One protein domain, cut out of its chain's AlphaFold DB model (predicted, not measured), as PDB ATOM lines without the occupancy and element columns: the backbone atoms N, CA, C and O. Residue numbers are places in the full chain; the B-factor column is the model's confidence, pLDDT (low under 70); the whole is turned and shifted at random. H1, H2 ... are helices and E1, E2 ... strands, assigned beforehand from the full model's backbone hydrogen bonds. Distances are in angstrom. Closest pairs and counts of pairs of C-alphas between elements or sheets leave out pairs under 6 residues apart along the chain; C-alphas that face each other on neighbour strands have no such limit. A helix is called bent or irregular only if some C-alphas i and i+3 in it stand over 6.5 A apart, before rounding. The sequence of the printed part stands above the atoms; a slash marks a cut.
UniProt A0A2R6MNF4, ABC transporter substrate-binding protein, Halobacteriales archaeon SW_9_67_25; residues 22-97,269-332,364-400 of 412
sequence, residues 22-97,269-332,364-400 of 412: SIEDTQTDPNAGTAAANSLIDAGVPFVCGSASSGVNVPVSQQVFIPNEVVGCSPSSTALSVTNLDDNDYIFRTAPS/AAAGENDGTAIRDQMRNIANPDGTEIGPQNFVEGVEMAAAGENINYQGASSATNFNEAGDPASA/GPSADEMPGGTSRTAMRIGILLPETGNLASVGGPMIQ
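AT A GLANCE: This is residues 22 to 97, 269 to 332 and 364 to 400 of the 412 residues of the protein "ABC transporter substrate-binding protein" of Halobacteriales archaeon SW_9_67_25 (UniProt A0A2R6MNF4). A parallel sheet of five strands, E1, E7, E2, E3 and E4, makes the core, with H1 and H2 covering one face and H4 and H6 over the other. H4 begins at this sheet and ends at a small second part at one end of the longest axis, where two short parallel strands, E5 and E6, have H5 beside them. The 177 printed residues hold six named helices and seven named strands, in the order E1 H1 E2 H2 E3 H3 E4 H4 E5 H5 E6 E7 H6, and the class is mixed, helices and strands. The whole is compact and rounded, with a radius of gyration of the C-alphas of 15.3 A and spans of 41 by 35 by 31 A.

IN THESE COORDINATES: Find C-alpha 22 at (9.940, -31.980, 2.841), where E1, residues 22 to 25, begins. Next comes H1, residues 30 to 42, 18.3 A long, then E2, residues 47 to 50. H2, residues 54 to 68, is 19.6 A long and irregular, with C-alphas 63 and 66 7.0 A apart. E3 is residues 71 to 74, H3 residues 80 to 83 and E4 residues 91 to 93. After a cut, look for C-alpha 276 at (6.695, -23.111, 15.327): H4, residues 276 to 287, runs 16.4 A and is irregular, with C-alphas 281 and 284 7.1 A apart. E5, residues 292 to 294, leads to H5, residues 296 to 307, 17.0 A long and irregular, with C-alphas 297 and 300 8.2 A apart; E6 is residues 312 to 314. Past the second cut, E7, residues 378 to 385, is the longest strand at 22.0 A, and H6, residues 392 to 400, 12.6 A long, ends at C-alpha 400, (1.650, -30.295, -6.626).

HOW THE PARTS SIT: Begin at edge strand E1, parallel to E7, where N 24 and O 383 are 2.9 A apart, within hydrogen-bond range. Going across the sheet, E7 and E2 have N 49 and O 382 at 2.8 A, E2 and E3 have N 48 and O 71 at 2.8 A, and E3 and edge strand E4 have N 92 and O 72 at 2.8 A. E2, H2, E3 and E3, H3, E4 are strand-helix-strand units, two parallel neighbours with a helix between, while E1, H1, E2 is a split one, with E7 between its strands; their crossovers are right-handed. H1 lies over E1 and E7 at a height over the sheet of 8.8 A. On the same face H2 lies over E3 at 8.9 A and touches H1, the same way at a shallow tilt of 32 degrees, with the closest C-alphas, Pro 30 and Val 56, 4.4 A apart. H3 only grazes the sheet with residues 82 to 83. On the opposite face, H4 lies over E3 and E4 at 8.9 A and H6 over E7 at 9.4 A. The closest C-alphas of H4 and E6, Ala 287 and Tyr 314, are 5.1 A apart. E5, H5, E6 is another right-handed unit, with N 294 and O 313 at 2.9 A. In H1 every O i to N i+4 pair is within hydrogen-bond range; H2 has 8 of 11, H4 5 of 8, H5 6 of 8 and H6 4 of 5, and H3 is too short for such a pair.

THE WHOLE: The two C-alphas farthest apart, Asp 368 and Gly 389, are 42.3 A apart. Residues 98 to 268 are not printed, and C-alphas 97 and 269 stand 27.7 A apart; residues 333 to 363 are not printed, with 17.6 A from C-alpha 332 to 364. Of the links that are printed whole, none is long. Residues 315 to 332 and 364 to 377 hold no named element. The mean pLDDT of the printed part is 95.7, and one printed residue, 375, is under 70.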
ATOM      1  N   SER A  22       9.862 -30.546   2.532       98.31
ATOM      2  CA  SER A  22       9.940 -31.980   2.841       98.31
ATOM      3  C   SER A  22       8.549 -32.587   2.711       98.31
ATOM      4  O   SER A  22       7.599 -32.038   3.263       98.31
ATOM      5  N   ILE A  23       8.432 -33.686   1.971       98.62
ATOM      6  CA  ILE A  23       7.154 -34.330   1.652       98.62
ATOM      7  C   ILE A  23       7.145 -35.712   2.289       98.62
ATOM      8  O   ILE A  23       8.139 -36.433   2.195       98.62
ATOM      9  N   GLU A  24       6.045 -36.052   2.945       98.75
ATOM     10  CA  GLU A  24       5.861 -37.322   3.631       98.75
ATOM     11  C   GLU A  24       4.440 -37.864   3.390       98.75
ATOM     12  O   GLU A  24       3.457 -37.120   3.442       98.75
ATOM     13  N   ASP A  25       4.339 -39.173   3.140       98.81
ATOM     14  CA  ASP A  25       3.095 -39.843   2.745       98.81
ATOM     15  C   ASP A  25       2.280 -40.304   3.959       98.81
ATOM     16  O   ASP A  25       2.716 -41.131   4.765       98.81
ATOM     17  N   THR A  26       1.045 -39.814   4.056       98.56
ATOM     18  CA  THR A  26       0.107 -40.238   5.108       98.56
ATOM     19  C   THR A  26      -0.548 -41.591   4.856       98.56
ATOM     20  O   THR A  26      -1.095 -42.172   5.790       98.56
ATOM     21  N   GLN A  27      -0.563 -42.074   3.612       98.19
ATOM     22  CA  GLN A  27      -1.264 -43.292   3.182       98.19
ATOM     23  C   GLN A  27      -2.770 -43.290   3.499       98.19
ATOM     24  O   GLN A  27      -3.412 -44.338   3.518       98.19
ATOM     25  N   THR A  28      -3.346 -42.120   3.807       97.94
ATOM     26  CA  THR A  28      -4.699 -41.997   4.384       97.94
ATOM     27  C   THR A  28      -4.890 -42.827   5.676       97.94
ATOM     28  O   THR A  28      -6.008 -43.185   6.040       97.94
ATOM     29  N   ASP A  29      -3.805 -43.120   6.404       97.69
ATOM     30  CA  ASP A  29      -3.803 -43.951   7.612       97.69
ATOM     31  C   ASP A  29      -3.235 -43.177   8.820       97.69
ATOM     32  O   ASP A  29      -2.182 -42.545   8.720       97.69
ATOM     33  N   PRO A  30      -3.894 -43.209   9.993       97.06
ATOM     34  CA  PRO A  30      -3.454 -42.438  11.155       97.06
ATOM     35  C   PRO A  30      -2.097 -42.877  11.722       97.06
ATOM     36  O   PRO A  30      -1.361 -42.037  12.245       97.06
ATOM     37  N   ASN A  31      -1.731 -44.162  11.631       97.94
ATOM     38  CA  ASN A  31      -0.444 -44.640  12.142       97.94
ATOM     39  C   ASN A  31       0.690 -44.254  11.189       97.94
ATOM     40  O   ASN A  31       1.726 -43.767  11.645       97.94
ATOM     41  N   ALA A  32       0.484 -44.444   9.881       98.44
ATOM     42  CA  ALA A  32       1.423 -44.000   8.858       98.44
ATOM     43  C   ALA A  32       1.606 -42.479   8.921       98.44
ATOM     44  O   ALA A  32       2.737 -42.019   9.047       98.44
ATOM     45  N   GLY A  33       0.513 -41.711   8.975       98.62
ATOM     46  CA  GLY A  33       0.543 -40.256   9.134       98.62
ATOM     47  C   GLY A  33       1.275 -39.794  10.396       98.62
ATOM     48  O   GLY A  33       2.073 -38.867  10.329       98.62
ATOM     49  N   THR A  34       1.088 -40.474  11.533       98.69
ATOM     50  CA  THR A  34       1.832 -40.175  12.772       98.69
ATOM     51  C   THR A  34       3.331 -40.435  12.604       98.69
ATOM     52  O   THR A  34       4.150 -39.611  13.010       98.69
ATOM     53  N   ALA A  35       3.719 -41.562  12.002       98.75
ATOM     54  CA  ALA A  35       5.127 -41.876  11.761       98.75
ATOM     55  C   ALA A  35       5.777 -40.867  10.799       98.75
ATOM     56  O   ALA A  35       6.865 -40.367  11.067       98.75
ATOM     57  N   ALA A  36       5.069 -40.533   9.724       98.75
ATOM     58  CA  ALA A  36       5.468 -39.585   8.694       98.75
ATOM     59  C   ALA A  36       5.606 -38.151   9.256       98.75
ATOM     60  O   ALA A  36       6.603 -37.471   9.016       98.75
ATOM     61  N   ALA A  37       4.677 -37.723  10.119       98.81
ATOM     62  CA  ALA A  37       4.771 -36.454  10.840       98.81
ATOM     63  C   ALA A  37       6.007 -36.386  11.751       98.81
ATOM     64  O   ALA A  37       6.691 -35.365  11.776       98.81
ATOM     65  N   ASN A  38       6.336 -37.472  12.466       98.69
ATOM     66  CA  ASN A  38       7.547 -37.513  13.294       98.69
ATOM     67  C   ASN A  38       8.822 -37.350  12.450       98.69
ATOM     68  O   ASN A  38       9.729 -36.644  12.881       98.69
ATOM     69  N   SER A  39       8.877 -37.906  11.232       98.69
ATOM     70  CA  SER A  39      10.004 -37.682  10.310       98.69
ATOM     71  C   SER A  39      10.195 -36.201   9.964       98.69
ATOM     72  O   SER A  39      11.330 -35.717   9.943       98.69
ATOM     73  N   LEU A  40       9.105 -35.454   9.736       98.56
ATOM     74  CA  LEU A  40       9.167 -34.006   9.484       98.56
ATOM     75  C   LEU A  40       9.696 -33.241  10.707       98.56
ATOM     76  O   LEU A  40      10.542 -32.355  10.567       98.56
ATOM     77  N   ILE A  41       9.248 -33.607  11.909       97.44
ATOM     78  CA  ILE A  41       9.722 -32.992  13.158       97.44
ATOM     79  C   ILE A  41      11.203 -33.286  13.393       97.44
ATOM     80  O   ILE A  41      11.964 -32.368  13.700       97.44
ATOM     81  N   ASP A  42      11.640 -34.527  13.178       97.75
ATOM     82  CA  ASP A  42      13.048 -34.920  13.282       97.75
ATOM     83  C   ASP A  42      13.930 -34.162  12.268       97.75
ATOM     84  O   ASP A  42      15.101 -33.875  12.538       97.75
ATOM     85  N   ALA A  43      13.366 -33.775  11.117       96.56
ATOM     86  CA  ALA A  43      14.003 -32.900  10.129       96.56
ATOM     87  C   ALA A  43      13.977 -31.400  10.510       96.56
ATOM     88  O   ALA A  43      14.549 -30.562   9.801       96.56
ATOM     89  N   GLY A  44      13.360 -31.049  11.641       96.06
ATOM     90  CA  GLY A  44      13.275 -29.692  12.176       96.06
ATOM     91  C   GLY A  44      12.294 -28.798  11.425       96.06
ATOM     92  O   GLY A  44      12.566 -27.604  11.274       96.06
ATOM     93  N   VAL A  45      11.210 -29.372  10.894       98.06
ATOM     94  CA  VAL A  45      10.136 -28.646  10.207       98.06
ATOM     95  C   VAL A  45       9.196 -27.992  11.238       98.06
ATOM     96  O   VAL A  45       8.578 -28.716  12.014       98.06
ATOM     97  N   PRO A  46       9.054 -26.651  11.250       98.00
ATOM     98  CA  PRO A  46       8.203 -25.937  12.211       98.00
ATOM     99  C   PRO A  46       6.760 -25.697  11.723       98.00
ATOM    100  O   PRO A  46       5.906 -25.314  12.518       98.00
ATOM    101  N   PHE A  47       6.490 -25.895  10.428       98.75
ATOM    102  CA  PHE A  47       5.180 -25.713   9.800       98.75
ATOM    103  C   PHE A  47       4.902 -26.847   8.811       98.75
ATOM    104  O   PHE A  47       5.760 -27.162   7.980       98.75
ATOM    105  N   VAL A  48       3.698 -27.415   8.857       98.94
ATOM    106  CA  VAL A  48       3.267 -28.516   7.992       98.94
ATOM    107  C   VAL A  48       1.925 -28.193   7.331       98.94
ATOM    108  O   VAL A  48       0.924 -27.978   8.009       98.94
ATOM    109  N   CYS A  49       1.885 -28.232   5.997       98.88
ATOM    110  CA  CYS A  49       0.643 -28.319   5.236       98.88
ATOM    111  C   CYS A  49       0.126 -29.762   5.297       98.88
ATOM    112  O   CYS A  49       0.750 -30.679   4.758       98.88
ATOM    113  N   GLY A  50      -0.993 -29.970   5.987       97.88
ATOM    114  CA  GLY A  50      -1.557 -31.292   6.235       97.88
ATOM    115  C   GLY A  50      -2.100 -31.459   7.659       97.88
ATOM    116  O   GLY A  50      -1.996 -30.555   8.479       97.88
ATOM    117  N   SER A  51      -2.705 -32.603   7.980       97.94
ATOM    118  CA  SER A  51      -2.971 -33.730   7.062       97.94
ATOM    119  C   SER A  51      -4.283 -33.573   6.290       97.94
ATOM    120  O   SER A  51      -5.137 -32.779   6.675       97.94
ATOM    121  N   ALA A  52      -4.458 -34.336   5.205       96.94
ATOM    122  CA  ALA A  52      -5.633 -34.215   4.338       96.94
ATOM    123  C   ALA A  52      -6.939 -34.742   4.973       96.94
ATOM    124  O   ALA A  52      -7.915 -34.008   5.103       96.94
ATOM    125  N   SER A  53      -6.970 -36.016   5.380       97.00
ATOM    126  CA  SER A  53      -8.144 -36.629   6.019       97.00
ATOM    127  C   SER A  53      -8.239 -36.220   7.486       97.00
ATOM    128  O   SER A  53      -7.247 -36.313   8.209       97.00
ATOM    129  N   SER A  54      -9.436 -35.885   7.980       98.19
ATOM    130  CA  SER A  54      -9.654 -35.630   9.416       98.19
ATOM    131  C   SER A  54      -9.338 -36.833  10.303       98.19
ATOM    132  O   SER A  54      -8.832 -36.659  11.410       98.19
ATOM    133  N   GLY A  55      -9.524 -38.053   9.784       96.94
ATOM    134  CA  GLY A  55      -9.133 -39.285  10.473       96.94
ATOM    135  C   GLY A  55      -7.621 -39.424  10.690       96.94
ATOM    136  O   GLY A  55      -7.213 -40.182  11.563       96.94
ATOM    137  N   VAL A  56      -6.800 -38.678   9.942       98.56
ATOM    138  CA  VAL A  56      -5.340 -38.593  10.115       98.56
ATOM    139  C   VAL A  56      -4.950 -37.295  10.826       98.56
ATOM    140  O   VAL A  56      -4.131 -37.313  11.741       98.56
ATOM    141  N   ASN A  57      -5.564 -36.171  10.452       98.69
ATOM    142  CA  ASN A  57      -5.202 -34.847  10.942       98.69
ATOM    143  C   ASN A  57      -5.404 -34.699  12.454       98.69
ATOM    144  O   ASN A  57      -4.510 -34.219  13.142       98.69
ATOM    145  N   VAL A  58      -6.542 -35.154  12.989       98.25
ATOM    146  CA  VAL A  58      -6.835 -35.090  14.430       98.25
ATOM    147  C   VAL A  58      -5.795 -35.860  15.259       98.25
ATOM    148  O   VAL A  58      -5.184 -35.249  16.141       98.25
ATOM    149  N   PRO A  59      -5.524 -37.159  14.998       98.12
ATOM    150  CA  PRO A  59      -4.520 -37.882  15.768       98.12
ATOM    151  C   PRO A  59      -3.104 -37.328  15.576       98.12
ATOM    152  O   PRO A  59      -2.387 -37.225  16.568       98.12
ATOM    153  N   VAL A  60      -2.707 -36.927  14.362       98.81
ATOM    154  CA  VAL A  60      -1.389 -36.308  14.118       98.81
ATOM    155  C   VAL A  60      -1.250 -34.996  14.891       98.81
ATOM    156  O   VAL A  60      -0.237 -34.778  15.555       98.81
ATOM    157  N   SER A  61      -2.282 -34.153  14.883       98.69
ATOM    158  CA  SER A  61      -2.279 -32.883  15.611       98.69
ATOM    159  C   SER A  61      -2.072 -33.104  17.109       98.69
ATOM    160  O   SER A  61      -1.165 -32.531  17.707       98.69
ATOM    161  N   GLN A  62      -2.865 -34.001  17.705       98.19
ATOM    162  CA  GLN A  62      -2.831 -34.287  19.142       98.19
ATOM    163  C   GLN A  62      -1.551 -34.992  19.598       98.19
ATOM    164  O   GLN A  62      -1.070 -34.744  20.702       98.19
ATOM    165  N   GLN A  63      -1.024 -35.909  18.786       98.31
ATOM    166  CA  GLN A  63       0.096 -36.766  19.184       98.31
ATOM    167  C   GLN A  63       1.455 -36.196  18.780       98.31
ATOM    168  O   GLN A  63       2.461 -36.567  19.386       98.31
ATOM    169  N   VAL A  64       1.494 -35.337  17.758       98.69
ATOM    170  CA  VAL A  64       2.735 -34.935  17.091       98.69
ATOM    171  C   VAL A  64       2.859 -33.417  17.013       98.69
ATOM    172  O   VAL A  64       3.795 -32.885  17.599       98.69
ATOM    173  N   PHE A  65       1.932 -32.701  16.372       98.75
ATOM    174  CA  PHE A  65       2.105 -31.256  16.153       98.75
ATOM    175  C   PHE A  65       2.031 -30.433  17.444       98.75
ATOM    176  O   PHE A  65       3.001 -29.760  17.790       98.75
ATOM    177  N   ILE A  66       0.936 -30.548  18.201       98.62
ATOM    178  CA  ILE A  66       0.711 -29.758  19.423       98.62
ATOM    179  C   ILE A  66       1.800 -30.024  20.481       98.62
ATOM    180  O   ILE A  66       2.364 -29.060  20.999       98.62
ATOM    181  N   PRO A  67       2.176 -31.285  20.804       98.44
ATOM    182  CA  PRO A  67       3.199 -31.546  21.822       98.44
ATOM    183  C   PRO A  67       4.611 -31.079  21.452       98.44
ATOM    184  O   PRO A  67       5.446 -30.947  22.346       98.44
ATOM    185  N   ASN A  68       4.887 -30.879  20.161       98.62
ATOM    186  CA  ASN A  68       6.185 -30.426  19.657       98.62
ATOM    187  C   ASN A  68       6.156 -28.969  19.174       98.62
ATOM    188  O   ASN A  68       7.131 -28.528  18.571       98.62
ATOM    189  N   GLU A  69       5.065 -28.236  19.433       98.62
ATOM    190  CA  GLU A  69       4.925 -26.816  19.087       98.62
ATOM    191  C   GLU A  69       5.119 -26.550  17.582       98.62
ATOM    192  O   GLU A  69       5.719 -25.557  17.183       98.62
ATOM    193  N   VAL A  70       4.624 -27.459  16.736       98.75
ATOM    194  CA  VAL A  70       4.668 -27.365  15.268       98.75
ATOM    195  C   VAL A  70       3.313 -26.894  14.756       98.75
ATOM    196  O   VAL A  70       2.280 -27.424  15.160       98.75
ATOM    197  N   VAL A  71       3.312 -25.931  13.833       98.88
ATOM    198  CA  VAL A  71       2.076 -25.436  13.219       98.88
ATOM    199  C   VAL A  71       1.593 -26.428  12.166       98.88
ATOM    200  O   VAL A  71       2.317 -26.725  11.215       98.88
ATOM    201  N   GLY A  72       0.365 -26.918  12.311       98.81
ATOM    202  CA  GLY A  72      -0.322 -27.706  11.290       98.81
ATOM    203  C   GLY A  72      -1.371 -26.852  10.588       98.81
ATOM    204  O   GLY A  72      -2.207 -26.254  11.253       98.81
ATOM    205  N   CYS A  73      -1.354 -26.791   9.258       98.88
ATOM    206  CA  CYS A  73      -2.393 -26.122   8.478       98.88
ATOM    207  C   CYS A  73      -2.986 -27.091   7.454       98.88
ATOM    208  O   CYS A  73      -2.416 -27.323   6.381       98.88
ATOM    209  N   SER A  74      -4.128 -27.691   7.788       98.69
ATOM    210  CA  SER A  74      -4.754 -28.685   6.920       98.69
ATOM    211  C   SER A  74      -5.462 -28.032   5.727       98.69
ATOM    212  O   SER A  74      -6.284 -27.132   5.917       98.69
ATOM    213  N   PRO A  75      -5.228 -28.511   4.493       97.88
ATOM    214  CA  PRO A  75      -5.914 -27.983   3.323       97.88
ATOM    215  C   PRO A  75      -7.267 -28.639   3.031       97.88
ATOM    216  O   PRO A  75      -7.974 -28.163   2.148       97.88
ATOM    217  N   SER A  76      -7.633 -29.726   3.720       97.06
ATOM    218  CA  SER A  76      -8.841 -30.507   3.394       97.06
ATOM    219  C   SER A  76      -9.510 -31.210   4.581       97.06
ATOM    220  O   SER A  76     -10.478 -31.934   4.388       97.06
ATOM    221  N   SER A  77      -9.026 -31.044   5.816       97.50
ATOM    222  CA  SER A  77      -9.647 -31.673   6.987       97.50
ATOM    223  C   SER A  77     -10.846 -30.851   7.467       97.50
ATOM    224  O   SER A  77     -10.707 -29.855   8.181       97.50
ATOM    225  N   THR A  78     -12.045 -31.277   7.083       96.44
ATOM    226  CA  THR A  78     -13.292 -30.525   7.292       96.44
ATOM    227  C   THR A  78     -14.012 -30.844   8.607       96.44
ATOM    228  O   THR A  78     -14.860 -30.065   9.043       96.44
ATOM    229  N   ALA A  79     -13.646 -31.919   9.312       96.38
ATOM    230  CA  ALA A  79     -14.416 -32.390  10.465       96.38
ATOM    231  C   ALA A  79     -14.532 -31.340  11.585       96.38
ATOM    232  O   ALA A  79     -13.637 -30.522  11.819       96.38
ATOM    233  N   LEU A  80     -15.643 -31.399  12.323       94.31
ATOM    234  CA  LEU A  80     -15.915 -30.531  13.479       94.31
ATOM    235  C   LEU A  80     -14.881 -30.688  14.599       94.31
ATOM    236  O   LEU A  80     -14.654 -29.762  15.371       94.31
ATOM    237  N   SER A  81     -14.305 -31.876  14.733       95.62
ATOM    238  CA  SER A  81     -13.288 -32.204  15.736       95.62
ATOM    239  C   SER A  81     -12.068 -31.282  15.649       95.62
ATOM    240  O   SER A  81     -11.554 -30.896  16.691       95.62
ATOM    241  N   VAL A  82     -11.671 -30.868  14.437       96.75
ATOM    242  CA  VAL A  82     -10.532 -29.968  14.193       96.75
ATOM    243  C   VAL A  82     -10.752 -28.615  14.867       96.75
ATOM    244  O   VAL A  82      -9.898 -28.185  15.628       96.75
ATOM    245  N   THR A  83     -11.934 -28.010  14.693       94.75
ATOM    246  CA  THR A  83     -12.320 -26.739  15.346       94.75
ATOM    247  C   THR A  83     -12.269 -26.820  16.870       94.75
ATOM    248  O   THR A  83     -12.110 -25.812  17.546       94.75
ATOM    249  N   ASN A  84     -12.505 -28.011  17.426       94.19
ATOM    250  CA  ASN A  84     -12.672 -28.225  18.862       94.19
ATOM    251  C   ASN A  84     -11.417 -28.819  19.522       94.19
ATOM    252  O   ASN A  84     -11.499 -29.295  20.658       94.19
ATOM    253  N   LEU A  85     -10.283 -28.851  18.818       94.94
ATOM    254  CA  LEU A  85      -9.021 -29.275  19.405       94.94
ATOM    255  C   LEU A  85      -8.589 -28.286  20.495       94.94
ATOM    256  O   LEU A  85      -8.663 -27.076  20.323       94.94
ATOM    257  N   ASP A  86      -8.114 -28.820  21.618       95.94
ATOM    258  CA  ASP A  86      -7.331 -28.044  22.582       95.94
ATOM    259  C   ASP A  86      -5.891 -28.001  22.067       95.94
ATOM    260  O   ASP A  86      -5.100 -28.917  22.306       95.94
ATOM    261  N   ASP A  87      -5.611 -27.008  21.231       96.38
ATOM    262  CA  ASP A  87      -4.450 -26.998  20.350       96.38
ATOM    263  C   ASP A  87      -3.423 -25.911  20.664       96.38
ATOM    264  O   ASP A  87      -2.382 -25.865  20.016       96.38
ATOM    265  N   ASN A  88      -3.689 -25.052  21.653       96.00
ATOM    266  CA  ASN A  88      -2.892 -23.854  21.935       96.00
ATOM    267  C   ASN A  88      -2.586 -23.030  20.670       96.00
ATOM    268  O   ASN A  88      -1.486 -22.480  20.541       96.00
ATOM    269  N   ASP A  89      -3.570 -22.960  19.770       97.06
ATOM    270  CA  ASP A  89      -3.549 -22.208  18.521       97.06
ATOM    271  C   ASP A  89      -2.518 -22.705  17.493       97.06
ATOM    272  O   ASP A  89      -2.117 -21.960  16.610       97.06
ATOM    273  N   TYR A  90      -2.044 -23.952  17.599       98.56
ATOM    274  CA  TYR A  90      -1.105 -24.531  16.630       98.56
ATOM    275  C   TYR A  90      -1.776 -25.115  15.380       98.56
ATOM    276  O   TYR A  90      -1.065 -25.418  14.416       98.56
ATOM    277  N   ILE A  91      -3.100 -25.308  15.372       98.69
ATOM    278  CA  ILE A  91      -3.802 -25.984  14.282       98.69
ATOM    279  C   ILE A  91      -4.715 -25.007  13.541       98.69
ATOM    280  O   ILE A  91      -5.643 -24.422  14.083       98.69
ATOM    281  N   PHE A  92      -4.459 -24.886  12.244       98.69
ATOM    282  CA  PHE A  92      -5.227 -24.086  11.302       98.69
ATOM    283  C   PHE A  92      -5.765 -24.977  10.184       98.69
ATOM    284  O   PHE A  92      -5.312 -26.110   9.969       98.69
ATOM    285  N   ARG A  93      -6.708 -24.452   9.404       97.69
ATOM    286  CA  ARG A  93      -7.074 -25.060   8.122       97.69
ATOM    287  C   ARG A  93      -7.545 -24.035   7.109       97.69
ATOM    288  O   ARG A  93      -8.251 -23.094   7.442       97.69
ATOM    289  N   THR A  94      -7.209 -24.259   5.845       96.88
ATOM    290  CA  THR A  94      -7.743 -23.480   4.714       96.88
ATOM    291  C   THR A  94      -9.027 -24.096   4.150       96.88
ATOM    292  O   THR A  94      -9.754 -23.441   3.402       96.88
ATOM    293  N   ALA A  95      -9.359 -25.330   4.544       94.44
ATOM    294  CA  ALA A  95     -10.659 -25.937   4.280       94.44
ATOM    295  C   ALA A  95     -11.740 -25.439   5.259       94.44
ATOM    296  O   ALA A  95     -11.511 -25.411   6.468       94.44
ATOM    297  N   PRO A  96     -12.943 -25.102   4.769       92.44
ATOM    298  CA  PRO A  96     -14.108 -24.854   5.610       92.44
ATOM    299  C   PRO A  96     -14.555 -26.055   6.458       92.44
ATOM    300  O   PRO A  96     -14.359 -27.209   6.091       92.44
ATOM    301  N   SER A  97     -15.239 -25.768   7.567       92.31
ATOM    302  CA  SER A  97     -15.794 -26.774   8.481       92.31
ATOM    303  C   SER A  97     -17.059 -27.468   7.960       92.31
ATOM    304  O   SER A  97     -18.007 -26.806   7.534       92.31
ATOM    305  N   ALA A 269       8.427 -16.024   6.961       96.38
ATOM    306  CA  ALA A 269       9.108 -14.800   6.539       96.38
ATOM    307  C   ALA A 269       8.947 -13.676   7.576       96.38
ATOM    308  O   ALA A 269       9.964 -13.147   8.034       96.38
ATOM    309  N   ALA A 270       7.714 -13.408   8.013       96.69
ATOM    310  CA  ALA A 270       7.391 -12.408   9.031       96.69
ATOM    311  C   ALA A 270       7.916 -12.752  10.431       96.69
ATOM    312  O   ALA A 270       8.311 -11.850  11.169       96.69
ATOM    313  N   ALA A 271       7.977 -14.035  10.791       96.25
ATOM    314  CA  ALA A 271       8.517 -14.484  12.073       96.25
ATOM    315  C   ALA A 271      10.035 -14.283  12.180       96.25
ATOM    316  O   ALA A 271      10.568 -14.133  13.274       96.25
ATOM    317  N   GLY A 272      10.761 -14.298  11.058       93.38
ATOM    318  CA  GLY A 272      12.217 -14.124  11.069       93.38
ATOM    319  C   GLY A 272      13.018 -15.373  11.462       93.38
ATOM    320  O   GLY A 272      14.234 -15.417  11.233       93.38
ATOM    321  N   GLU A 273      12.363 -16.433  11.941       92.88
ATOM    322  CA  GLU A 273      12.983 -17.668  12.432       92.88
ATOM    323  C   GLU A 273      12.170 -18.938  12.116       92.88
ATOM    324  O   GLU A 273      10.980 -18.881  11.831       92.88
ATOM    325  N   ASN A 274      12.833 -20.104  12.126       93.12
ATOM    326  CA  ASN A 274      12.180 -21.411  11.946       93.12
ATOM    327  C   ASN A 274      11.783 -21.999  13.299       93.12
ATOM    328  O   ASN A 274      12.363 -22.995  13.735       93.12
ATOM    329  N   ASP A 275      10.831 -21.355  13.950       96.44
ATOM    330  CA  ASP A 275      10.269 -21.786  15.221       96.44
ATOM    331  C   ASP A 275       8.748 -21.841  15.087       96.44
ATOM    332  O   ASP A 275       8.143 -20.926  14.526       96.44
ATOM    333  N   GLY A 276       8.127 -22.932  15.533       97.94
ATOM    334  CA  GLY A 276       6.695 -23.111  15.327       97.94
ATOM    335  C   GLY A 276       5.854 -22.140  16.154       97.94
ATOM    336  O   GLY A 276       4.842 -21.663  15.650       97.94
ATOM    337  N   THR A 277       6.305 -21.731  17.346       98.31
ATOM    338  CA  THR A 277       5.629 -20.686  18.138       98.31
ATOM    339  C   THR A 277       5.705 -19.343  17.417       98.31
ATOM    340  O   THR A 277       4.694 -18.662  17.257       98.31
ATOM    341  N   ALA A 278       6.889 -18.979  16.921       97.81
ATOM    342  CA  ALA A 278       7.071 -17.727  16.192       97.81
ATOM    343  C   ALA A 278       6.231 -17.680  14.905       97.81
ATOM    344  O   ALA A 278       5.654 -16.644  14.587       97.81
ATOM    345  N   ILE A 279       6.122 -18.799  14.177       98.38
ATOM    346  CA  ILE A 279       5.274 -18.900  12.978       98.38
ATOM    347  C   ILE A 279       3.796 -18.820  13.348       98.38
ATOM    348  O   ILE A 279       3.062 -18.060  12.716       98.38
ATOM    349  N   ARG A 280       3.365 -19.572  14.370       98.50
ATOM    350  CA  ARG A 280       1.988 -19.580  14.878       98.50
ATOM    351  C   ARG A 280       1.490 -18.161  15.112       98.50
ATOM    352  O   ARG A 280       0.449 -17.772  14.587       98.50
ATOM    353  N   ASP A 281       2.288 -17.373  15.827       98.12
ATOM    354  CA  ASP A 281       1.932 -16.012  16.217       98.12
ATOM    355  C   ASP A 281       1.808 -15.053  15.011       98.12
ATOM    356  O   ASP A 281       1.205 -13.984  15.133       98.12
ATOM    357  N   GLN A 282       2.328 -15.439  13.838       98.31
ATOM    358  CA  GLN A 282       2.222 -14.683  12.587       98.31
ATOM    359  C   GLN A 282       1.134 -15.190  11.633       98.31
ATOM    360  O   GLN A 282       0.769 -14.462  10.712       98.31
ATOM    361  N   MET A 283       0.566 -16.386  11.838       98.38
ATOM    362  CA  MET A 283      -0.429 -16.969  10.923       98.38
ATOM    363  C   MET A 283      -1.598 -16.012  10.656       98.38
ATOM    364  O   MET A 283      -1.938 -15.745   9.504       98.38
ATOM    365  N   ARG A 284      -2.173 -15.430  11.718       98.00
ATOM    366  CA  ARG A 284      -3.265 -14.449  11.598       98.00
ATOM    367  C   ARG A 284      -2.805 -13.073  11.147       98.00
ATOM    368  O   ARG A 284      -3.553 -12.419  10.440       98.00
ATOM    369  N   ASN A 285      -1.602 -12.648  11.516       96.56
ATOM    370  CA  ASN A 285      -1.041 -11.379  11.053       96.56
ATOM    371  C   ASN A 285      -0.879 -11.351   9.528       96.56
ATOM    372  O   ASN A 285      -1.038 -10.308   8.913       96.56
ATOM    373  N   ILE A 286      -0.574 -12.501   8.925       97.50
ATOM    374  CA  ILE A 286      -0.459 -12.639   7.474       97.50
ATOM    375  C   ILE A 286      -1.813 -12.830   6.810       97.50
ATOM    376  O   ILE A 286      -2.012 -12.333   5.709       97.50
ATOM    377  N   ALA A 287      -2.719 -13.591   7.420       96.88
ATOM    378  CA  ALA A 287      -3.968 -13.980   6.772       96.88
ATOM    379  C   ALA A 287      -5.122 -12.988   6.985       96.88
ATOM    380  O   ALA A 287      -6.003 -12.907   6.138       96.88
ATOM    381  N   ASN A 288      -5.153 -12.277   8.115       96.81
ATOM    382  CA  ASN A 288      -6.248 -11.379   8.473       96.81
ATOM    383  C   ASN A 288      -5.909  -9.924   8.108       96.81
ATOM    384  O   ASN A 288      -4.747  -9.529   8.150       96.81
ATOM    385  N   PRO A 289      -6.916  -9.084   7.808       94.50
ATOM    386  CA  PRO A 289      -6.723  -7.650   7.638       94.50
ATOM    387  C   PRO A 289      -6.220  -6.959   8.921       94.50
ATOM    388  O   PRO A 289      -6.540  -7.378  10.032       94.50
ATOM    389  N   ASP A 290      -5.539  -5.817   8.815       94.31
ATOM    390  CA  ASP A 290      -5.222  -5.046   7.602       94.31
ATOM    391  C   ASP A 290      -3.810  -5.321   7.053       94.31
ATOM    392  O   ASP A 290      -3.037  -6.058   7.641       94.31
ATOM    393  N   GLY A 291      -3.463  -4.744   5.899       94.69
ATOM    394  CA  GLY A 291      -2.137  -4.906   5.297       94.69
ATOM    395  C   GLY A 291      -2.138  -4.661   3.793       94.69
ATOM    396  O   GLY A 291      -3.188  -4.427   3.188       94.69
ATOM    397  N   THR A 292      -0.957  -4.704   3.178       97.25
ATOM    398  CA  THR A 292      -0.849  -4.707   1.711       97.25
ATOM    399  C   THR A 292      -1.326  -6.051   1.173       97.25
ATOM    400  O   THR A 292      -0.823  -7.087   1.598       97.25
ATOM    401  N   GLU A 293      -2.285  -6.046   0.246       97.38
ATOM    402  CA  GLU A 293      -2.844  -7.282  -0.309       97.38
ATOM    403  C   GLU A 293      -1.818  -8.036  -1.170       97.38
ATOM    404  O   GLU A 293      -1.302  -7.517  -2.166       97.38
ATOM    405  N   ILE A 294      -1.553  -9.286  -0.789       97.50
ATOM    406  CA  ILE A 294      -0.656 -10.212  -1.483       97.50
ATOM    407  C   ILE A 294      -1.461 -11.419  -1.957       97.50
ATOM    408  O   ILE A 294      -2.161 -12.045  -1.174       97.50
ATOM    409  N   GLY A 295      -1.329 -11.783  -3.225       96.56
ATOM    410  CA  GLY A 295      -1.882 -12.999  -3.809       96.56
ATOM    411  C   GLY A 295      -0.826 -13.788  -4.596       96.56
ATOM    412  O   GLY A 295       0.341 -13.397  -4.639       96.56
ATOM    413  N   PRO A 296      -1.218 -14.889  -5.260       95.56
ATOM    414  CA  PRO A 296      -0.360 -15.687  -6.139       95.56
ATOM    415  C   PRO A 296       0.472 -14.856  -7.136       95.56
ATOM    416  O   PRO A 296       1.652 -15.126  -7.342       95.56
ATOM    417  N   GLN A 297      -0.112 -13.811  -7.728       94.62
ATOM    418  CA  GLN A 297       0.506 -12.973  -8.762       94.62
ATOM    419  C   GLN A 297       1.665 -12.093  -8.271       94.62
ATOM    420  O   GLN A 297       2.540 -11.746  -9.061       94.62
ATOM    421  N   ASN A 298       1.669 -11.709  -6.993       95.56
ATOM    422  CA  ASN A 298       2.709 -10.894  -6.356       95.56
ATOM    423  C   ASN A 298       3.292 -11.601  -5.122       95.56
ATOM    424  O   ASN A 298       3.829 -10.960  -4.221       95.56
ATOM    425  N   PHE A 299       3.221 -12.935  -5.094       96.69
ATOM    426  CA  PHE A 299       3.634 -13.738  -3.947       96.69
ATOM    427  C   PHE A 299       5.106 -13.515  -3.575       96.69
ATOM    428  O   PHE A 299       5.424 -13.340  -2.403       96.69
ATOM    429  N   VAL A 300       6.002 -13.449  -4.568       95.81
ATOM    430  CA  VAL A 300       7.440 -13.208  -4.346       95.81
ATOM    431  C   VAL A 300       7.686 -11.862  -3.656       95.81
ATOM    432  O   VAL A 300       8.442 -11.809  -2.690       95.81
ATOM    433  N   GLU A 301       7.015 -10.799  -4.104       95.88
ATOM    434  CA  GLU A 301       7.086  -9.476  -3.468       95.88
ATOM    435  C   GLU A 301       6.569  -9.541  -2.024       95.88
ATOM    436  O   GLU A 301       7.217  -9.038  -1.111       95.88
ATOM    437  N   GLY A 302       5.460 -10.249  -1.795       96.81
ATOM    438  CA  GLY A 302       4.908 -10.452  -0.456       96.81
ATOM    439  C   GLY A 302       5.870 -11.145   0.511       96.81
ATOM    440  O   GLY A 302       5.977 -10.734   1.664       96.81
ATOM    441  N   VAL A 303       6.622 -12.152   0.052       96.56
ATOM    442  CA  VAL A 303       7.649 -12.811   0.880       96.56
ATOM    443  C   VAL A 303       8.778 -11.838   1.233       96.56
ATOM    444  O   VAL A 303       9.250 -11.838   2.371       96.56
ATOM    445  N   GLU A 304       9.204 -10.984   0.298       95.00
ATOM    446  CA  GLU A 304      10.226  -9.960   0.558       95.00
ATOM    447  C   GLU A 304       9.737  -8.900   1.553       95.00
ATOM    448  O   GLU A 304      10.476  -8.549   2.476       95.00
ATOM    449  N   MET A 305       8.489  -8.448   1.414       95.88
ATOM    450  CA  MET A 305       7.835  -7.509   2.330       95.88
ATOM    451  C   MET A 305       7.693  -8.094   3.741       95.88
ATOM    452  O   MET A 305       8.103  -7.464   4.717       95.88
ATOM    453  N   ALA A 306       7.197  -9.329   3.859       96.00
ATOM    454  CA  ALA A 306       7.082 -10.022   5.141       96.00
ATOM    455  C   ALA A 306       8.457 -10.195   5.809       96.00
ATOM    456  O   ALA A 306       8.626  -9.909   6.992       96.00
ATOM    457  N   ALA A 307       9.484 -10.573   5.039       94.44
ATOM    458  CA  ALA A 307      10.855 -10.663   5.541       94.44
ATOM    459  C   ALA A 307      11.455  -9.296   5.929       94.44
ATOM    460  O   ALA A 307      12.422  -9.257   6.694       94.44
ATOM    461  N   ALA A 308      10.908  -8.187   5.431       93.50
ATOM    462  CA  ALA A 308      11.263  -6.828   5.836       93.50
ATOM    463  C   ALA A 308      10.457  -6.316   7.050       93.50
ATOM    464  O   ALA A 308      10.718  -5.205   7.514       93.50
ATOM    465  N   GLY A 309       9.526  -7.120   7.581       93.88
ATOM    466  CA  GLY A 309       8.643  -6.745   8.689       93.88
ATOM    467  C   GLY A 309       7.511  -5.800   8.277       93.88
ATOM    468  O   GLY A 309       6.989  -5.057   9.107       93.88
ATOM    469  N   GLU A 310       7.165  -5.765   6.988       95.75
ATOM    470  CA  GLU A 310       6.057  -4.957   6.485       95.75
ATOM    471  C   GLU A 310       4.717  -5.668   6.689       95.75
ATOM    472  O   GLU A 310       4.614  -6.883   6.528       95.75
ATOM    473  N   ASN A 311       3.677  -4.889   7.000       94.44
ATOM    474  CA  ASN A 311       2.336  -5.421   7.205       94.44
ATOM    475  C   ASN A 311       1.700  -5.829   5.866       94.44
ATOM    476  O   ASN A 311       1.420  -4.977   5.008       94.44
ATOM    477  N   ILE A 312       1.454  -7.125   5.701       96.88
ATOM    478  CA  ILE A 312       0.818  -7.706   4.520       96.88
ATOM    479  C   ILE A 312      -0.448  -8.452   4.913       96.88
ATOM    480  O   ILE A 312      -0.573  -8.929   6.030       96.88
ATOM    481  N   ASN A 313      -1.356  -8.582   3.956       96.81
ATOM    482  CA  ASN A 313      -2.572  -9.360   4.086       96.81
ATOM    483  C   ASN A 313      -2.668 -10.306   2.882       96.81
ATOM    484  O   ASN A 313      -2.855  -9.867   1.744       96.81
ATOM    485  N   TYR A 314      -2.505 -11.601   3.117       97.81
ATOM    486  CA  TYR A 314      -2.614 -12.620   2.093       97.81
ATOM    487  C   TYR A 314      -4.074 -12.828   1.691       97.81
ATOM    488  O   TYR A 314      -4.955 -13.050   2.515       97.81
ATOM    489  N   GLN A 315      -4.320 -12.768   0.392       96.12
ATOM    490  CA  GLN A 315      -5.614 -12.947  -0.236       96.12
ATOM    491  C   GLN A 315      -5.535 -14.208  -1.103       96.12
ATOM    492  O   GLN A 315      -4.935 -14.209  -2.180       96.12
ATOM    493  N   GLY A 316      -6.104 -15.301  -0.604       93.69
ATOM    494  CA  GLY A 316      -5.914 -16.635  -1.169       93.69
ATOM    495  C   GLY A 316      -6.614 -16.925  -2.499       93.69
ATOM    496  O   GLY A 316      -7.445 -16.171  -3.024       93.69
ATOM    497  N   ALA A 317      -6.257 -18.085  -3.042       94.31
ATOM    498  CA  ALA A 317      -6.885 -18.717  -4.191       94.31
ATOM    499  C   ALA A 317      -8.224 -19.371  -3.824       94.31
ATOM    500  O   ALA A 317      -9.196 -19.289  -4.579       94.31
ATOM    501  N   SER A 318      -8.291 -20.021  -2.660       92.06
ATOM    502  CA  SER A 318      -9.487 -20.729  -2.200       92.06
ATOM    503  C   SER A 318     -10.525 -19.784  -1.600       92.06
ATOM    504  O   SER A 318     -11.719 -19.947  -1.849       92.06
ATOM    505  N   SER A 319     -10.076 -18.783  -0.842       89.19
ATOM    506  CA  SER A 319     -10.906 -17.809  -0.125       89.19
ATOM    507  C   SER A 319     -10.094 -16.547   0.196       89.19
ATOM    508  O   SER A 319      -8.934 -16.441  -0.190       89.19
ATOM    509  N   ALA A 320     -10.672 -15.599   0.939       90.06
ATOM    510  CA  ALA A 320      -9.909 -14.494   1.534       90.06
ATOM    511  C   ALA A 320      -8.962 -14.948   2.665       90.06
ATOM    512  O   ALA A 320      -8.243 -14.124   3.210       90.06
ATOM    513  N   THR A 321      -8.987 -16.234   3.039       91.38
ATOM    514  CA  THR A 321      -8.082 -16.893   3.997       91.38
ATOM    515  C   THR A 321      -8.053 -16.346   5.425       91.38
ATOM    516  O   THR A 321      -7.314 -16.878   6.243       91.38
ATOM    517  N   ASN A 322      -8.905 -15.376   5.764       95.19
ATOM    518  CA  ASN A 322      -9.050 -14.884   7.132       95.19
ATOM    519  C   ASN A 322      -9.336 -16.043   8.107       95.19
ATOM    520  O   ASN A 322     -10.328 -16.754   7.934       95.19
ATOM    521  N   PHE A 323      -8.532 -16.191   9.157       96.88
ATOM    522  CA  PHE A 323      -8.737 -17.173  10.219       96.88
ATOM    523  C   PHE A 323      -9.519 -16.583  11.391       96.88
ATOM    524  O   PHE A 323      -9.252 -15.470  11.859       96.88
ATOM    525  N   ASN A 324     -10.477 -17.352  11.899       95.31
ATOM    526  CA  ASN A 324     -11.183 -17.053  13.137       95.31
ATOM    527  C   ASN A 324     -10.394 -17.523  14.379       95.31
ATOM    528  O   ASN A 324      -9.260 -18.005  14.289       95.31
ATOM    529  N   GLU A 325     -11.002 -17.373  15.558       95.12
ATOM    530  CA  GLU A 325     -10.375 -17.715  16.843       95.12
ATOM    531  C   GLU A 325      -9.962 -19.192  16.947       95.12
ATOM    532  O   GLU A 325      -8.988 -19.485  17.622       95.12
ATOM    533  N   ALA A 326     -10.637 -20.095  16.234       95.31
ATOM    534  CA  ALA A 326     -10.341 -21.528  16.225       95.31
ATOM    535  C   ALA A 326      -9.375 -21.958  15.102       95.31
ATOM    536  O   ALA A 326      -9.220 -23.149  14.866       95.31
ATOM    537  N   GLY A 327      -8.801 -21.013  14.345       96.62
ATOM    538  CA  GLY A 327      -7.910 -21.329  13.220       96.62
ATOM    539  C   GLY A 327      -8.640 -21.788  11.948       96.62
ATOM    540  O   GLY A 327      -8.006 -22.215  10.982       96.62
ATOM    541  N   ASP A 328      -9.971 -21.668  11.923       95.62
ATOM    542  CA  ASP A 328     -10.822 -22.001  10.779       95.62
ATOM    543  C   ASP A 328     -11.012 -20.796   9.844       95.62
ATOM    544  O   ASP A 328     -10.975 -19.651  10.313       95.62
ATOM    545  N   PRO A 329     -11.343 -21.008   8.555       93.69
ATOM    546  CA  PRO A 329     -11.739 -19.924   7.668       93.69
ATOM    547  C   PRO A 329     -12.950 -19.165   8.228       93.69
ATOM    548  O   PRO A 329     -13.972 -19.747   8.603       93.69
ATOM    549  N   ALA A 330     -12.848 -17.841   8.278       91.69
ATOM    550  CA  ALA A 330     -13.884 -16.945   8.782       91.69
ATOM    551  C   ALA A 330     -15.090 -16.822   7.837       91.69
ATOM    552  O   ALA A 330     -16.171 -16.389   8.247       91.69
ATOM    553  N   SER A 331     -14.910 -17.198   6.576       87.00
ATOM    554  CA  SER A 331     -15.952 -17.311   5.566       87.00
ATOM    555  C   SER A 331     -15.764 -18.606   4.788       87.00
ATOM    556  O   SER A 331     -14.670 -19.163   4.710       87.00
ATOM    557  N   ALA A 332     -16.857 -19.106   4.227       87.38
ATOM    558  CA  ALA A 332     -16.856 -20.334   3.456       87.38
ATOM    559  C   ALA A 332     -17.839 -20.223   2.301       87.38
ATOM    560  O   ALA A 332     -18.899 -19.614   2.428       87.38
ATOM    561  N   GLY A 364      -8.938 -13.902  16.882       93.12
ATOM    562  CA  GLY A 364      -7.976 -14.751  17.599       93.12
ATOM    563  C   GLY A 364      -6.647 -14.047  17.891       93.12
ATOM    564  O   GLY A 364      -6.476 -12.885  17.516       93.12
ATOM    565  N   PRO A 365      -5.729 -14.711  18.613       91.31
ATOM    566  CA  PRO A 365      -4.449 -14.126  18.992       91.31
ATOM    567  C   PRO A 365      -3.516 -13.958  17.783       91.31
ATOM    568  O   PRO A 365      -3.517 -14.768  16.853       91.31
ATOM    569  N   SER A 366      -2.705 -12.903  17.826       91.12
ATOM    570  CA  SER A 366      -1.584 -12.657  16.918       91.12
ATOM    571  C   SER A 366      -0.509 -11.826  17.627       91.12
ATOM    572  O   SER A 366      -0.780 -11.198  18.656       91.12
ATOM    573  N   ALA A 367       0.726 -11.853  17.123       91.25
ATOM    574  CA  ALA A 367       1.804 -11.026  17.660       91.25
ATOM    575  C   ALA A 367       1.592  -9.534  17.352       91.25
ATOM    576  O   ALA A 367       1.138  -9.174  16.269       91.25
ATOM    577  N   ASP A 368       2.026  -8.660  18.263       87.56
ATOM    578  CA  ASP A 368       1.986  -7.201  18.063       87.56
ATOM    579  C   ASP A 368       2.987  -6.706  16.998       87.56
ATOM    580  O   ASP A 368       2.853  -5.598  16.477       87.56
ATOM    581  N   GLU A 369       4.020  -7.498  16.699       87.25
ATOM    582  CA  GLU A 369       5.109  -7.136  15.790       87.25
ATOM    583  C   GLU A 369       5.391  -8.259  14.780       87.25
ATOM    584  O   GLU A 369       5.321  -9.445  15.109       87.25
ATOM    585  N   MET A 370       5.772  -7.868  13.560       90.94
ATOM    586  CA  MET A 370       6.356  -8.738  12.534       90.94
ATOM    587  C   MET A 370       7.865  -8.453  12.476       90.94
ATOM    588  O   MET A 370       8.282  -7.518  11.788       90.94
ATOM    589  N   PRO A 371       8.708  -9.180  13.231       89.75
ATOM    590  CA  PRO A 371      10.135  -8.867  13.318       89.75
ATOM    591  C   PRO A 371      10.860  -9.012  11.973       89.75
ATOM    592  O   PRO A 371      11.869  -8.339  11.742       89.75
ATOM    593  N   GLY A 372      10.353  -9.881  11.094       89.44
ATOM    594  CA  GLY A 372      10.982 -10.217   9.829       89.44
ATOM    595  C   GLY A 372      12.408 -10.735  10.020       89.44
ATOM    596  O   GLY A 372      12.858 -11.095  11.110       89.44
ATOM    597  N   GLY A 373      13.164 -10.759   8.932       83.50
ATOM    598  CA  GLY A 373      14.593 -11.021   8.958       83.50
ATOM    599  C   GLY A 373      15.039 -12.063   7.944       83.50
ATOM    600  O   GLY A 373      14.340 -13.021   7.618       83.50
ATOM    601  N   THR A 374      16.273 -11.881   7.479       75.88
ATOM    602  CA  THR A 374      16.949 -12.722   6.477       75.88
ATOM    603  C   THR A 374      18.213 -13.384   7.033       75.88
ATOM    604  O   THR A 374      19.050 -13.887   6.291       75.88
ATOM    605  N   SER A 375      18.390 -13.381   8.361       69.62
ATOM    606  CA  SER A 375      19.576 -13.945   9.019       69.62
ATOM    607  C   SER A 375      19.639 -15.474   8.970       69.62
ATOM    608  O   SER A 375      20.713 -16.040   9.183       69.62
ATOM    609  N   ARG A 376      18.514 -16.148   8.698       75.88
ATOM    610  CA  ARG A 376      18.456 -17.597   8.454       75.88
ATOM    611  C   ARG A 376      18.686 -17.905   6.975       75.88
ATOM    612  O   ARG A 376      18.362 -17.099   6.116       75.88
ATOM    613  N   THR A 377      19.241 -19.080   6.685       74.25
ATOM    614  CA  THR A 377      19.587 -19.480   5.310       74.25
ATOM    615  C   THR A 377      18.450 -20.186   4.577       74.25
ATOM    616  O   THR A 377      18.449 -20.220   3.354       74.25
ATOM    617  N   ALA A 378      17.488 -20.769   5.297       89.25
ATOM    618  CA  ALA A 378      16.365 -21.468   4.681       89.25
ATOM    619  C   ALA A 378      15.122 -21.450   5.573       89.25
ATOM    620  O   ALA A 378      15.263 -21.539   6.789       89.25
ATOM    621  N   MET A 379      13.937 -21.393   4.973       94.12
ATOM    622  CA  MET A 379      12.640 -21.707   5.574       94.12
ATOM    623  C   MET A 379      12.353 -23.196   5.366       94.12
ATOM    624  O   MET A 379      12.615 -23.719   4.283       94.12
ATOM    625  N   ARG A 380      11.853 -23.893   6.389       95.62
ATOM    626  CA  ARG A 380      11.498 -25.319   6.290       95.62
ATOM    627  C   ARG A 380       9.987 -25.478   6.290       95.62
ATOM    628  O   ARG A 380       9.336 -24.995   7.210       95.62
ATOM    629  N   ILE A 381       9.463 -26.164   5.283       98.06
ATOM    630  CA  ILE A 381       8.032 -26.419   5.107       98.06
ATOM    631  C   ILE A 381       7.827 -27.924   4.945       98.06
ATOM    632  O   ILE A 381       8.515 -28.566   4.151       98.06
ATOM    633  N   GLY A 382       6.891 -28.485   5.700       98.69
ATOM    634  CA  GLY A 382       6.438 -29.860   5.537       98.69
ATOM    635  C   GLY A 382       5.183 -29.924   4.679       98.69
ATOM    636  O   GLY A 382       4.304 -29.073   4.804       98.69
ATOM    637  N   ILE A 383       5.076 -30.953   3.852       98.88
ATOM    638  CA  ILE A 383       3.838 -31.363   3.195       98.88
ATOM    639  C   ILE A 383       3.554 -32.786   3.669       98.88
ATOM    640  O   ILE A 383       4.347 -33.693   3.431       98.88
ATOM    641  N   LEU A 384       2.440 -32.965   4.372       98.81
ATOM    642  CA  LEU A 384       2.018 -34.241   4.942       98.81
ATOM    643  C   LEU A 384       0.654 -34.617   4.356       98.81
ATOM    644  O   LEU A 384      -0.392 -34.449   4.987       98.81
ATOM    645  N   LEU A 385       0.671 -35.086   3.113       98.75
ATOM    646  CA  LEU A 385      -0.511 -35.377   2.300       98.75
ATOM    647  C   LEU A 385      -0.438 -36.824   1.772       98.75
ATOM    648  O   LEU A 385       0.614 -37.453   1.850       98.75
ATOM    649  N   PRO A 386      -1.556 -37.429   1.337       97.81
ATOM    650  CA  PRO A 386      -1.547 -38.805   0.844       97.81
ATOM    651  C   PRO A 386      -0.914 -38.883  -0.551       97.81
ATOM    652  O   PRO A 386      -1.439 -38.322  -1.503       97.81
ATOM    653  N   GLU A 387       0.183 -39.621  -0.687       97.69
ATOM    654  CA  GLU A 387       0.660 -40.116  -1.989       97.69
ATOM    655  C   GLU A 387       0.022 -41.473  -2.313       97.69
ATOM    656  O   GLU A 387      -0.140 -41.841  -3.478       97.69
ATOM    657  N   THR A 388      -0.351 -42.221  -1.272       97.44
ATOM    658  CA  THR A 388      -1.009 -43.522  -1.376       97.44
ATOM    659  C   THR A 388      -2.247 -43.623  -0.473       97.44
ATOM    660  O   THR A 388      -2.596 -42.705   0.278       97.44
ATOM    661  N   GLY A 389      -2.942 -44.757  -0.571       95.81
ATOM    662  CA  GLY A 389      -4.195 -45.014   0.131       95.81
ATOM    663  C   GLY A 389      -5.393 -44.344  -0.532       95.81
ATOM    664  O   GLY A 389      -5.332 -43.895  -1.674       95.81
ATOM    665  N   ASN A 390      -6.484 -44.253   0.220       95.69
ATOM    666  CA  ASN A 390      -7.810 -43.952  -0.316       95.69
ATOM    667  C   ASN A 390      -7.921 -42.614  -1.059       95.69
ATOM    668  O   ASN A 390      -8.701 -42.476  -1.997       95.69
ATOM    669  N   LEU A 391      -7.143 -41.623  -0.618       96.56
ATOM    670  CA  LEU A 391      -7.105 -40.274  -1.182       96.56
ATOM    671  C   LEU A 391      -5.994 -40.082  -2.227       96.56
ATOM    672  O   LEU A 391      -5.751 -38.950  -2.636       96.56
ATOM    673  N   ALA A 392      -5.303 -41.140  -2.667       95.56
ATOM    674  CA  ALA A 392      -4.149 -41.021  -3.563       95.56
ATOM    675  C   ALA A 392      -4.456 -40.271  -4.870       95.56
ATOM    676  O   ALA A 392      -3.621 -39.494  -5.337       95.56
ATOM    677  N   SER A 393      -5.648 -40.466  -5.447       94.12
ATOM    678  CA  SER A 393      -6.034 -39.829  -6.716       94.12
ATOM    679  C   SER A 393      -6.107 -38.303  -6.624       94.12
ATOM    680  O   SER A 393      -5.724 -37.613  -7.565       94.12
ATOM    681  N   VAL A 394      -6.520 -37.768  -5.473       95.19
ATOM    682  CA  VAL A 394      -6.593 -36.318  -5.223       95.19
ATOM    683  C   VAL A 394      -5.343 -35.775  -4.524       95.19
ATOM    684  O   VAL A 394      -5.015 -34.598  -4.657       95.19
ATOM    685  N   GLY A 395      -4.602 -36.630  -3.819       97.44
ATOM    686  CA  GLY A 395      -3.426 -36.248  -3.046       97.44
ATOM    687  C   GLY A 395      -2.248 -35.776  -3.898       97.44
ATOM    688  O   GLY A 395      -1.618 -34.778  -3.554       97.44
ATOM    689  N   GLY A 396      -2.003 -36.405  -5.053       97.06
ATOM    690  CA  GLY A 396      -0.977 -35.959  -6.008       97.06
ATOM    691  C   GLY A 396      -1.166 -34.500  -6.463       97.06
ATOM    692  O   GLY A 396      -0.265 -33.685  -6.247       97.06
ATOM    693  N   PRO A 397      -2.334 -34.134  -7.023       97.06
ATOM    694  CA  PRO A 397      -2.664 -32.744  -7.358       97.06
ATOM    695  C   PRO A 397      -2.567 -31.769  -6.172       97.06
ATOM    696  O   PRO A 397      -2.084 -30.643  -6.316       97.06
ATOM    697  N   MET A 398      -2.983 -32.185  -4.971       98.38
ATOM    698  CA  MET A 398      -2.853 -31.355  -3.765       98.38
ATOM    699  C   MET A 398      -1.385 -31.096  -3.391       98.38
ATOM    700  O   MET A 398      -1.032 -29.959  -3.077       98.38
ATOM    701  N   ILE A 399      -0.521 -32.115  -3.469       98.69
ATOM    702  CA  ILE A 399       0.927 -31.982  -3.240       98.69
ATOM    703  C   ILE A 399       1.537 -31.024  -4.269       98.69
ATOM    704  O   ILE A 399       2.228 -30.083  -3.887       98.69
ATOM    705  N   GLN A 400       1.205 -31.190  -5.552       98.31
ATOM    706  CA  GLN A 400       1.650 -30.295  -6.626       98.31
ATOM    707  C   GLN A 400       1.270 -28.829  -6.361       98.31
ATOM    708  O   GLN A 400       2.090 -27.922  -6.551       98.31
TER     709      GLN A 400